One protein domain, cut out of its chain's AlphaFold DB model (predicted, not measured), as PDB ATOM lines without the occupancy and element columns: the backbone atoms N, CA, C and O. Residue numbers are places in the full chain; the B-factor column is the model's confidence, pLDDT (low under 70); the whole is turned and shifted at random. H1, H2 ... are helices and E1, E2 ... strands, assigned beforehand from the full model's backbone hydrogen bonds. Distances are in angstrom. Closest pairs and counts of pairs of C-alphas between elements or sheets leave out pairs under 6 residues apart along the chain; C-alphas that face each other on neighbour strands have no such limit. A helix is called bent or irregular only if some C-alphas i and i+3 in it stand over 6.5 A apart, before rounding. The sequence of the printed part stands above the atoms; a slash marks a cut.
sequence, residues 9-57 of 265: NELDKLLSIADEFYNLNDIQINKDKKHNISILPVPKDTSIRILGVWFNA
ATOM      1  N   ASN A   9      -5.498 -36.475 -39.736       84.25
ATOM      2  CA  ASN A   9      -4.603 -37.586 -39.398       84.25
ATOM      3  C   ASN A   9      -5.387 -38.856 -39.038       84.25
ATOM      4  O   ASN A   9      -4.985 -39.966 -39.369       84.25
ATOM      5  N   GLU A  10      -6.513 -38.696 -38.349       86.06
ATOM      6  CA  GLU A  10      -7.441 -39.774 -38.033       86.06
ATOM      7  C   GLU A  10      -8.133 -40.302 -39.295       86.06
ATOM      8  O   GLU A  10      -8.267 -41.515 -39.443       86.06
ATOM      9  N   LEU A  11      -8.499 -39.421 -40.236       83.50
ATOM     10  CA  LEU A  11      -9.024 -39.833 -41.541       83.50
ATOM     11  C   LEU A  11      -8.030 -40.726 -42.284       83.50
ATOM     12  O   LEU A  11      -8.409 -41.801 -42.739       83.50
ATOM     13  N   ASP A  12      -6.776 -40.288 -42.387       83.00
ATOM     14  CA  ASP A  12      -5.732 -40.998 -43.126       83.00
ATOM     15  C   ASP A  12      -5.455 -42.373 -42.496       83.00
ATOM     16  O   ASP A  12      -5.367 -43.378 -43.202       83.00
ATOM     17  N   LYS A  13      -5.436 -42.453 -41.156       86.88
ATOM     18  CA  LYS A  13      -5.343 -43.728 -40.426       86.88
ATOM     19  C   LYS A  13      -6.527 -44.652 -40.715       86.88
ATOM     20  O   LYS A  13      -6.327 -45.823 -41.021       86.88
ATOM     21  N   LEU A  14      -7.758 -44.143 -40.640       86.56
ATOM     22  CA  LEU A  14      -8.962 -44.936 -40.905       86.56
ATOM     23  C   LEU A  14      -9.039 -45.404 -42.362       86.56
ATOM     24  O   LEU A  14      -9.496 -46.516 -42.619       86.56
ATOM     25  N   LEU A  15      -8.588 -44.579 -43.309       83.50
ATOM     26  CA  LEU A  15      -8.492 -44.954 -44.719       83.50
ATOM     27  C   LEU A  15      -7.467 -46.070 -44.926       83.50
ATOM     28  O   LEU A  15      -7.777 -47.029 -45.625       83.50
ATOM     29  N   SER A  16      -6.305 -45.982 -44.271       85.38
ATOM     30  CA  SER A  16      -5.281 -47.032 -44.308       85.38
ATOM     31  C   SER A  16      -5.818 -48.367 -43.792       85.38
ATOM     32  O   SER A  16      -5.674 -49.384 -44.462       85.38
ATOM     33  N   ILE A  17      -6.484 -48.360 -42.633       86.56
ATOM     34  CA  ILE A  17      -7.074 -49.569 -42.033       86.56
ATOM     35  C   ILE A  17      -8.161 -50.149 -42.944       86.56
ATOM     36  O   ILE A  17      -8.246 -51.361 -43.130       86.56
ATOM     37  N   ALA A  18      -9.005 -49.291 -43.522       84.75
ATOM     38  CA  ALA A  18     -10.043 -49.741 -44.439       84.75
ATOM     39  C   ALA A  18      -9.438 -50.402 -45.684       84.75
ATOM     40  O   ALA A  18      -9.916 -51.453 -46.101       84.75
ATOM     41  N   ASP A  19      -8.385 -49.818 -46.257       83.69
ATOM     42  CA  ASP A  19      -7.704 -50.376 -47.426       83.69
ATOM     43  C   ASP A  19      -7.046 -51.717 -47.134       83.69
ATOM     44  O   ASP A  19      -7.195 -52.646 -47.925       83.69
ATOM     45  N   GLU A  20      -6.391 -51.846 -45.983       86.19
ATOM     46  CA  GLU A  20      -5.843 -53.119 -45.520       86.19
ATOM     47  C   GLU A  20      -6.944 -54.179 -45.377       86.19
ATOM     48  O   GLU A  20      -6.819 -55.270 -45.928       86.19
ATOM     49  N   PHE A  21      -8.070 -53.841 -44.742       87.12
ATOM     50  CA  PHE A  21      -9.214 -54.747 -44.617       87.12
ATOM     51  C   PHE A  21      -9.768 -55.184 -45.980       87.12
ATOM     52  O   PHE A  21     -10.034 -56.367 -46.187       87.12
ATOM     53  N   TYR A  22      -9.953 -54.254 -46.919       85.81
ATOM     54  CA  TYR A  22     -10.477 -54.592 -48.242       85.81
ATOM     55  C   TYR A  22      -9.507 -55.469 -49.037       85.81
ATOM     56  O   TYR A  22      -9.958 -56.412 -49.684       85.81
ATOM     57  N   ASN A  23      -8.201 -55.207 -48.936       85.50
ATOM     58  CA  ASN A  23      -7.166 -56.026 -49.563       85.50
ATOM     59  C   ASN A  23      -7.118 -57.436 -48.962       85.50
ATOM     60  O   ASN A  23      -7.068 -58.402 -49.709       85.50
ATOM     61  N   LEU A  24      -7.196 -57.565 -47.632       91.12
ATOM     62  CA  LEU A  24      -7.211 -58.865 -46.947       91.12
ATOM     63  C   LEU A  24      -8.417 -59.736 -47.325       91.12
ATOM     64  O   LEU A  24      -8.342 -60.955 -47.221       91.12
ATOM     65  N   ASN A  25      -9.530 -59.119 -47.727       87.88
ATOM     66  CA  ASN A  25     -10.756 -59.822 -48.104       87.88
ATOM     67  C   ASN A  25     -10.943 -59.934 -49.632       87.88
ATOM     68  O   ASN A  25     -12.043 -60.266 -50.073       87.88
ATOM     69  N   ASP A  26      -9.926 -59.609 -50.439       84.56
ATOM     70  CA  ASP A  26      -9.984 -59.601 -51.910       84.56
ATOM     71  C   ASP A  26     -11.155 -58.777 -52.493       84.56
ATOM     72  O   ASP A  26     -11.704 -59.057 -53.563       84.56
ATOM     73  N   ILE A  27     -11.549 -57.708 -51.795       83.62
ATOM     74  CA  ILE A  27     -12.644 -56.831 -52.217       83.62
ATOM     75  C   ILE A  27     -12.084 -55.712 -53.095       83.62
ATOM     76  O   ILE A  27     -11.431 -54.780 -52.623       83.62
ATOM     77  N   GLN A  28     -12.415 -55.738 -54.387       73.69
ATOM     78  CA  GLN A  28     -12.051 -54.660 -55.308       73.69
ATOM     79  C   GLN A  28     -12.901 -53.404 -55.070       73.69
ATOM     80  O   GLN A  28     -14.102 -53.357 -55.344       73.69
ATOM     81  N   ILE A  29     -12.260 -52.341 -54.586       67.00
ATOM     82  CA  ILE A  29     -12.887 -51.026 -54.425       67.00
ATOM     83  C   ILE A  29     -12.873 -50.296 -55.771       67.00
ATOM     84  O   ILE A  29     -11.830 -50.184 -56.414       67.00
ATOM     85  N   ASN A  30     -14.009 -49.720 -56.174       66.94
ATOM     86  CA  ASN A  30     -14.066 -48.826 -57.331       66.94
ATOM     87  C   ASN A  30     -13.220 -47.563 -57.063       66.94
ATOM     88  O   ASN A  30     -13.639 -46.661 -56.329       66.94
ATOM     89  N   LYS A  31     -12.023 -47.519 -57.658       60.84
ATOM     90  CA  LYS A  31     -11.040 -46.449 -57.460       60.84
ATOM     91  C   LYS A  31     -11.472 -45.122 -58.090       60.84
ATOM     92  O   LYS A  31     -11.048 -44.084 -57.592       60.84
ATOM     93  N   ASP A  32     -12.354 -45.104 -59.090       60.44
ATOM     94  CA  ASP A  32     -12.820 -43.860 -59.736       60.44
ATOM     95  C   ASP A  32     -13.649 -42.988 -58.786       60.44
ATOM     96  O   ASP A  32     -13.650 -41.765 -58.877       60.44
ATOM     97  N   LYS A  33     -14.310 -43.608 -57.802       60.31
ATOM     98  CA  LYS A  33     -14.997 -42.888 -56.718       60.31
ATOM     99  C   LYS A  33     -14.059 -42.429 -55.595       60.31
ATOM    100  O   LYS A  33     -14.525 -41.761 -54.674       60.31
ATOM    101  N   LYS A  34     -12.779 -42.820 -55.629       58.53
ATOM    102  CA  LYS A  34     -11.806 -42.658 -54.534       58.53
ATOM    103  C   LYS A  34     -10.556 -41.845 -54.921       58.53
ATOM    104  O   LYS A  34      -9.793 -41.490 -54.029       58.53
ATOM    105  N   HIS A  35     -10.317 -41.561 -56.206       45.69
ATOM    106  CA  HIS A  35      -9.064 -40.938 -56.653       45.69
ATOM    107  C   HIS A  35      -8.817 -39.579 -55.984       45.69
ATOM    108  O   HIS A  35      -9.628 -38.665 -56.104       45.69
ATOM    109  N   ASN A  36      -7.678 -39.494 -55.284       46.97
ATOM    110  CA  ASN A  36      -7.083 -38.311 -54.663       46.97
ATOM    111  C   ASN A  36      -8.101 -37.360 -54.032       46.97
ATOM    112  O   ASN A  36      -8.402 -36.290 -54.563       46.97
ATOM    113  N   ILE A  37      -8.593 -37.746 -52.854       56.31
ATOM    114  CA  ILE A  37      -9.369 -36.863 -51.984       56.31
ATOM    115  C   ILE A  37      -8.434 -35.731 -51.542       56.31
ATOM    116  O   ILE A  37      -7.789 -35.796 -50.497       56.31
ATOM    117  N   SER A  38      -8.332 -34.677 -52.350       54.97
ATOM    118  CA  SER A  38      -7.902 -33.387 -51.833       54.97
ATOM    119  C   SER A  38      -8.915 -33.020 -50.753       54.97
ATOM    120  O   SER A  38     -10.114 -32.886 -51.010       54.97
ATOM    121  N   ILE A  39      -8.455 -32.991 -49.504       58.44
ATOM    122  CA  ILE A  39      -9.305 -32.672 -48.359       58.44
ATOM    123  C   ILE A  39      -9.574 -31.177 -48.438       58.44
ATOM    124  O   ILE A  39      -8.815 -30.357 -47.925       58.44
ATOM    125  N   LEU A  40     -10.630 -30.833 -49.163       63.19
ATOM    126  CA  LEU A  40     -11.130 -29.480 -49.262       63.19
ATOM    127  C   LEU A  40     -12.211 -29.288 -48.196       63.19
ATOM    128  O   LEU A  40     -13.034 -30.187 -47.985       63.19
ATOM    129  N   PRO A  41     -12.233 -28.135 -47.509       64.06
ATOM    130  CA  PRO A  41     -13.330 -27.814 -46.613       64.06
ATOM    131  C   PRO A  41     -14.643 -27.844 -47.401       64.06
ATOM    132  O   PRO A  41     -14.745 -27.252 -48.474       64.06
ATOM    133  N   VAL A  42     -15.642 -28.542 -46.856       68.44
ATOM    134  CA  VAL A  42     -16.981 -28.657 -47.446       68.44
ATOM    135  C   VAL A  42     -17.590 -27.250 -47.546       68.44
ATOM    136  O   VAL A  42     -17.809 -26.619 -46.508       68.44
ATOM    137  N   PRO A  43     -17.864 -26.721 -48.756       72.31
ATOM    138  CA  PRO A  43     -18.478 -25.405 -48.894       72.31
ATOM    139  C   PRO A  43     -19.874 -25.379 -48.262       72.31
ATOM    140  O   PRO A  43     -20.580 -26.389 -48.263       72.31
ATOM    141  N   LYS A  44     -20.307 -24.212 -47.772       70.44
ATOM    142  CA  LYS A  44     -21.564 -24.072 -47.009       70.44
ATOM    143  C   LYS A  44     -22.811 -24.573 -47.740       70.44
ATOM    144  O   LYS A  44     -23.703 -25.154 -47.124       70.44
ATOM    145  N   ASP A  45     -22.834 -24.400 -49.055       73.31
ATOM    146  CA  ASP A  45     -23.982 -24.747 -49.893       73.31
ATOM    147  C   ASP A  45     -23.983 -26.214 -50.341       73.31
ATOM    148  O   ASP A  45     -24.940 -26.693 -50.953       73.31
ATOM    149  N   THR A  46     -22.917 -26.957 -50.042       82.12
ATOM    150  CA  THR A  46     -22.815 -28.352 -50.462       82.12
ATOM    151  C   THR A  46     -23.524 -29.274 -49.483       82.12
ATOM    152  O   THR A  46     -23.483 -29.109 -48.265       82.12
ATOM    153  N   SER A  47     -24.227 -30.254 -50.045       85.19
ATOM    154  CA  SER A  47     -24.922 -31.289 -49.289       85.19
ATOM    155  C   SER A  47     -24.360 -32.649 -49.680       85.19
ATOM    156  O   SER A  47     -24.082 -32.902 -50.850       85.19
ATOM    157  N   ILE A  48     -24.213 -33.536 -48.704       86.25
ATOM    158  CA  ILE A  48     -23.707 -34.895 -48.881       86.25
ATOM    159  C   ILE A  48     -24.892 -35.855 -48.870       86.25
ATOM    160  O   ILE A  48     -25.791 -35.742 -48.039       86.25
ATOM    161  N   ARG A  49     -24.905 -36.818 -49.793       88.06
ATOM    162  CA  ARG A  49     -25.963 -37.829 -49.882       88.06
ATOM    163  C   ARG A  49     -25.535 -39.121 -49.193       88.06
ATOM    164  O   ARG A  49     -24.613 -39.781 -49.664       88.06
ATOM    165  N   ILE A  50     -26.261 -39.530 -48.156       87.75
ATOM    166  CA  ILE A  50     -26.073 -40.807 -47.456       87.75
ATOM    167  C   ILE A  50     -27.376 -41.597 -47.564       87.75
ATOM    168  O   ILE A  50     -28.441 -41.091 -47.221       87.75
ATOM    169  N   LEU A  51     -27.310 -42.814 -48.116       88.12
ATOM    170  CA  LEU A  51     -28.476 -43.681 -48.360       88.12
ATOM    171  C   LEU A  51     -29.628 -42.992 -49.128       88.12
ATOM    172  O   LEU A  51     -30.787 -43.353 -48.998       88.12
ATOM    173  N   GLY A  52     -29.339 -41.982 -49.951       84.19
ATOM    174  CA  GLY A  52     -30.366 -41.239 -50.700       84.19
ATOM    175  C   GLY A  52     -30.990 -40.053 -49.953       84.19
ATOM    176  O   GLY A  52     -31.702 -39.270 -50.586       84.19
ATOM    177  N   VAL A  53     -30.666 -39.867 -48.671       89.19
ATOM    178  CA  VAL A  53     -31.020 -38.688 -47.868       89.19
ATOM    179  C   VAL A  53     -29.867 -37.687 -47.902       89.19
ATOM    180  O   VAL A  53     -28.696 -38.070 -47.910       89.19
ATOM    181  N   TRP A  54     -30.188 -36.399 -47.974       89.56
ATOM    182  CA  TRP A  54     -29.196 -35.333 -48.092       89.56
ATOM    183  C   TRP A  54     -28.964 -34.644 -46.752       89.56
ATOM    184  O   TRP A  54     -29.911 -34.253 -46.072       89.56
ATOM    185  N   PHE A  55     -27.692 -34.476 -46.415       87.69
ATOM    186  CA  PHE A  55     -27.206 -33.860 -45.192       87.69
ATOM    187  C   PHE A  55     -26.399 -32.620 -45.545       87.69
ATOM    188  O   PHE A  55     -25.543 -32.665 -46.427       87.69
ATOM    189  N   ASN A  56     -26.650 -31.522 -44.845       87.50
ATOM    190  CA  ASN A  56     -25.874 -30.299 -44.979       87.50
ATOM    191  C   ASN A  56     -25.127 -30.047 -43.663       87.50
ATOM    192  O   ASN A  56     -25.728 -30.111 -42.592       87.50
ATOM    193  N   ALA A  57     -23.823 -29.770 -43.741       81.69
ATOM    194  CA  ALA A  57     -22.981 -29.565 -42.558       81.69
ATOM    195  C   ALA A  57     -23.343 -28.291 -41.766       81.69
ATOM    196  O   ALA A  57     -23.079 -28.209 -40.569       81.69
TER     197      ALA A  57
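What this domain is: This is residues 9 to 57 of the 265 residues of an uncharacterized protein of Rhizophagus irregularis (UniProt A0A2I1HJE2). A small hairpin of two strands, E1 and E2, makes one end of the model, and a single helix, H1, makes the other, with a long looping link from H1 to E1 strung between them and an open, loosely filled middle. The printed part has 49 residues with one named helix and two named strands, in the order H1, E1, E2 along the chain; the sheet has the order E1 - E2 and is antiparallel. The class is mixed, helices and strands, with under half of the residues in named elements. The whole is loose, with a radius of gyration of the C-alphas of 13.6 A, and its C-alphas span 38 by 26 by 18 A.

Where its parts are: Strand E1 is residues 47 to 50, Ser 47 to Ile 50, and measures 9.8 A from first to last C-alpha; C-alpha 47 is at (-24.922, -31.289, -49.289). Strand E2 is residues 53 to 56, Val 53 to Asn 56, and measures 10.3 A; C-alpha 56 is at (-25.874, -30.299, -44.979). Helix H1 is residues 9 to 24, Asn 9 to Leu 24, and measures 22.7 A. It begins at C-alpha 9, at (-4.603, -37.586, -39.398). Residues 25 to 46 hold no named element.

How they stand to each other: E1 and E2 form a hairpin, joined by a tight link of 2 residues. They are antiparallel, with an angle of 144 degrees between their N-to-C directions. The C-alphas of Ser 47 and Asn 56 face each other at 4.5 A, and those of Ile 50 and Val 53 at 5.4 A. Across the pair, N 48 and O 55 are within hydrogen-bond range at 2.8 A, and so are N 53 and O 50 at 2.9 A. H1 and E2 are apart, with no C-alpha of the one within 8 A of the other. Residues 12 to 18 and 20 to 24 of H1 stand free. H1 is not bent, and in it every O i to N i+4 pair is within hydrogen-bond range.

The domain as a whole: The two C-alphas farthest apart are those of Leu 24 and Asp 45, at 38.1 A, while those of Asn 9 and Ala 57, the first and last printed, are 20.3 A apart. The printed part has no cut. The link from H1 to E1 is long, with 22 residues, and its residues 30 to 38 stand free. The mean pLDDT of the printed part is 77.2, and residues 29 to 42 are under 70, of low confidence.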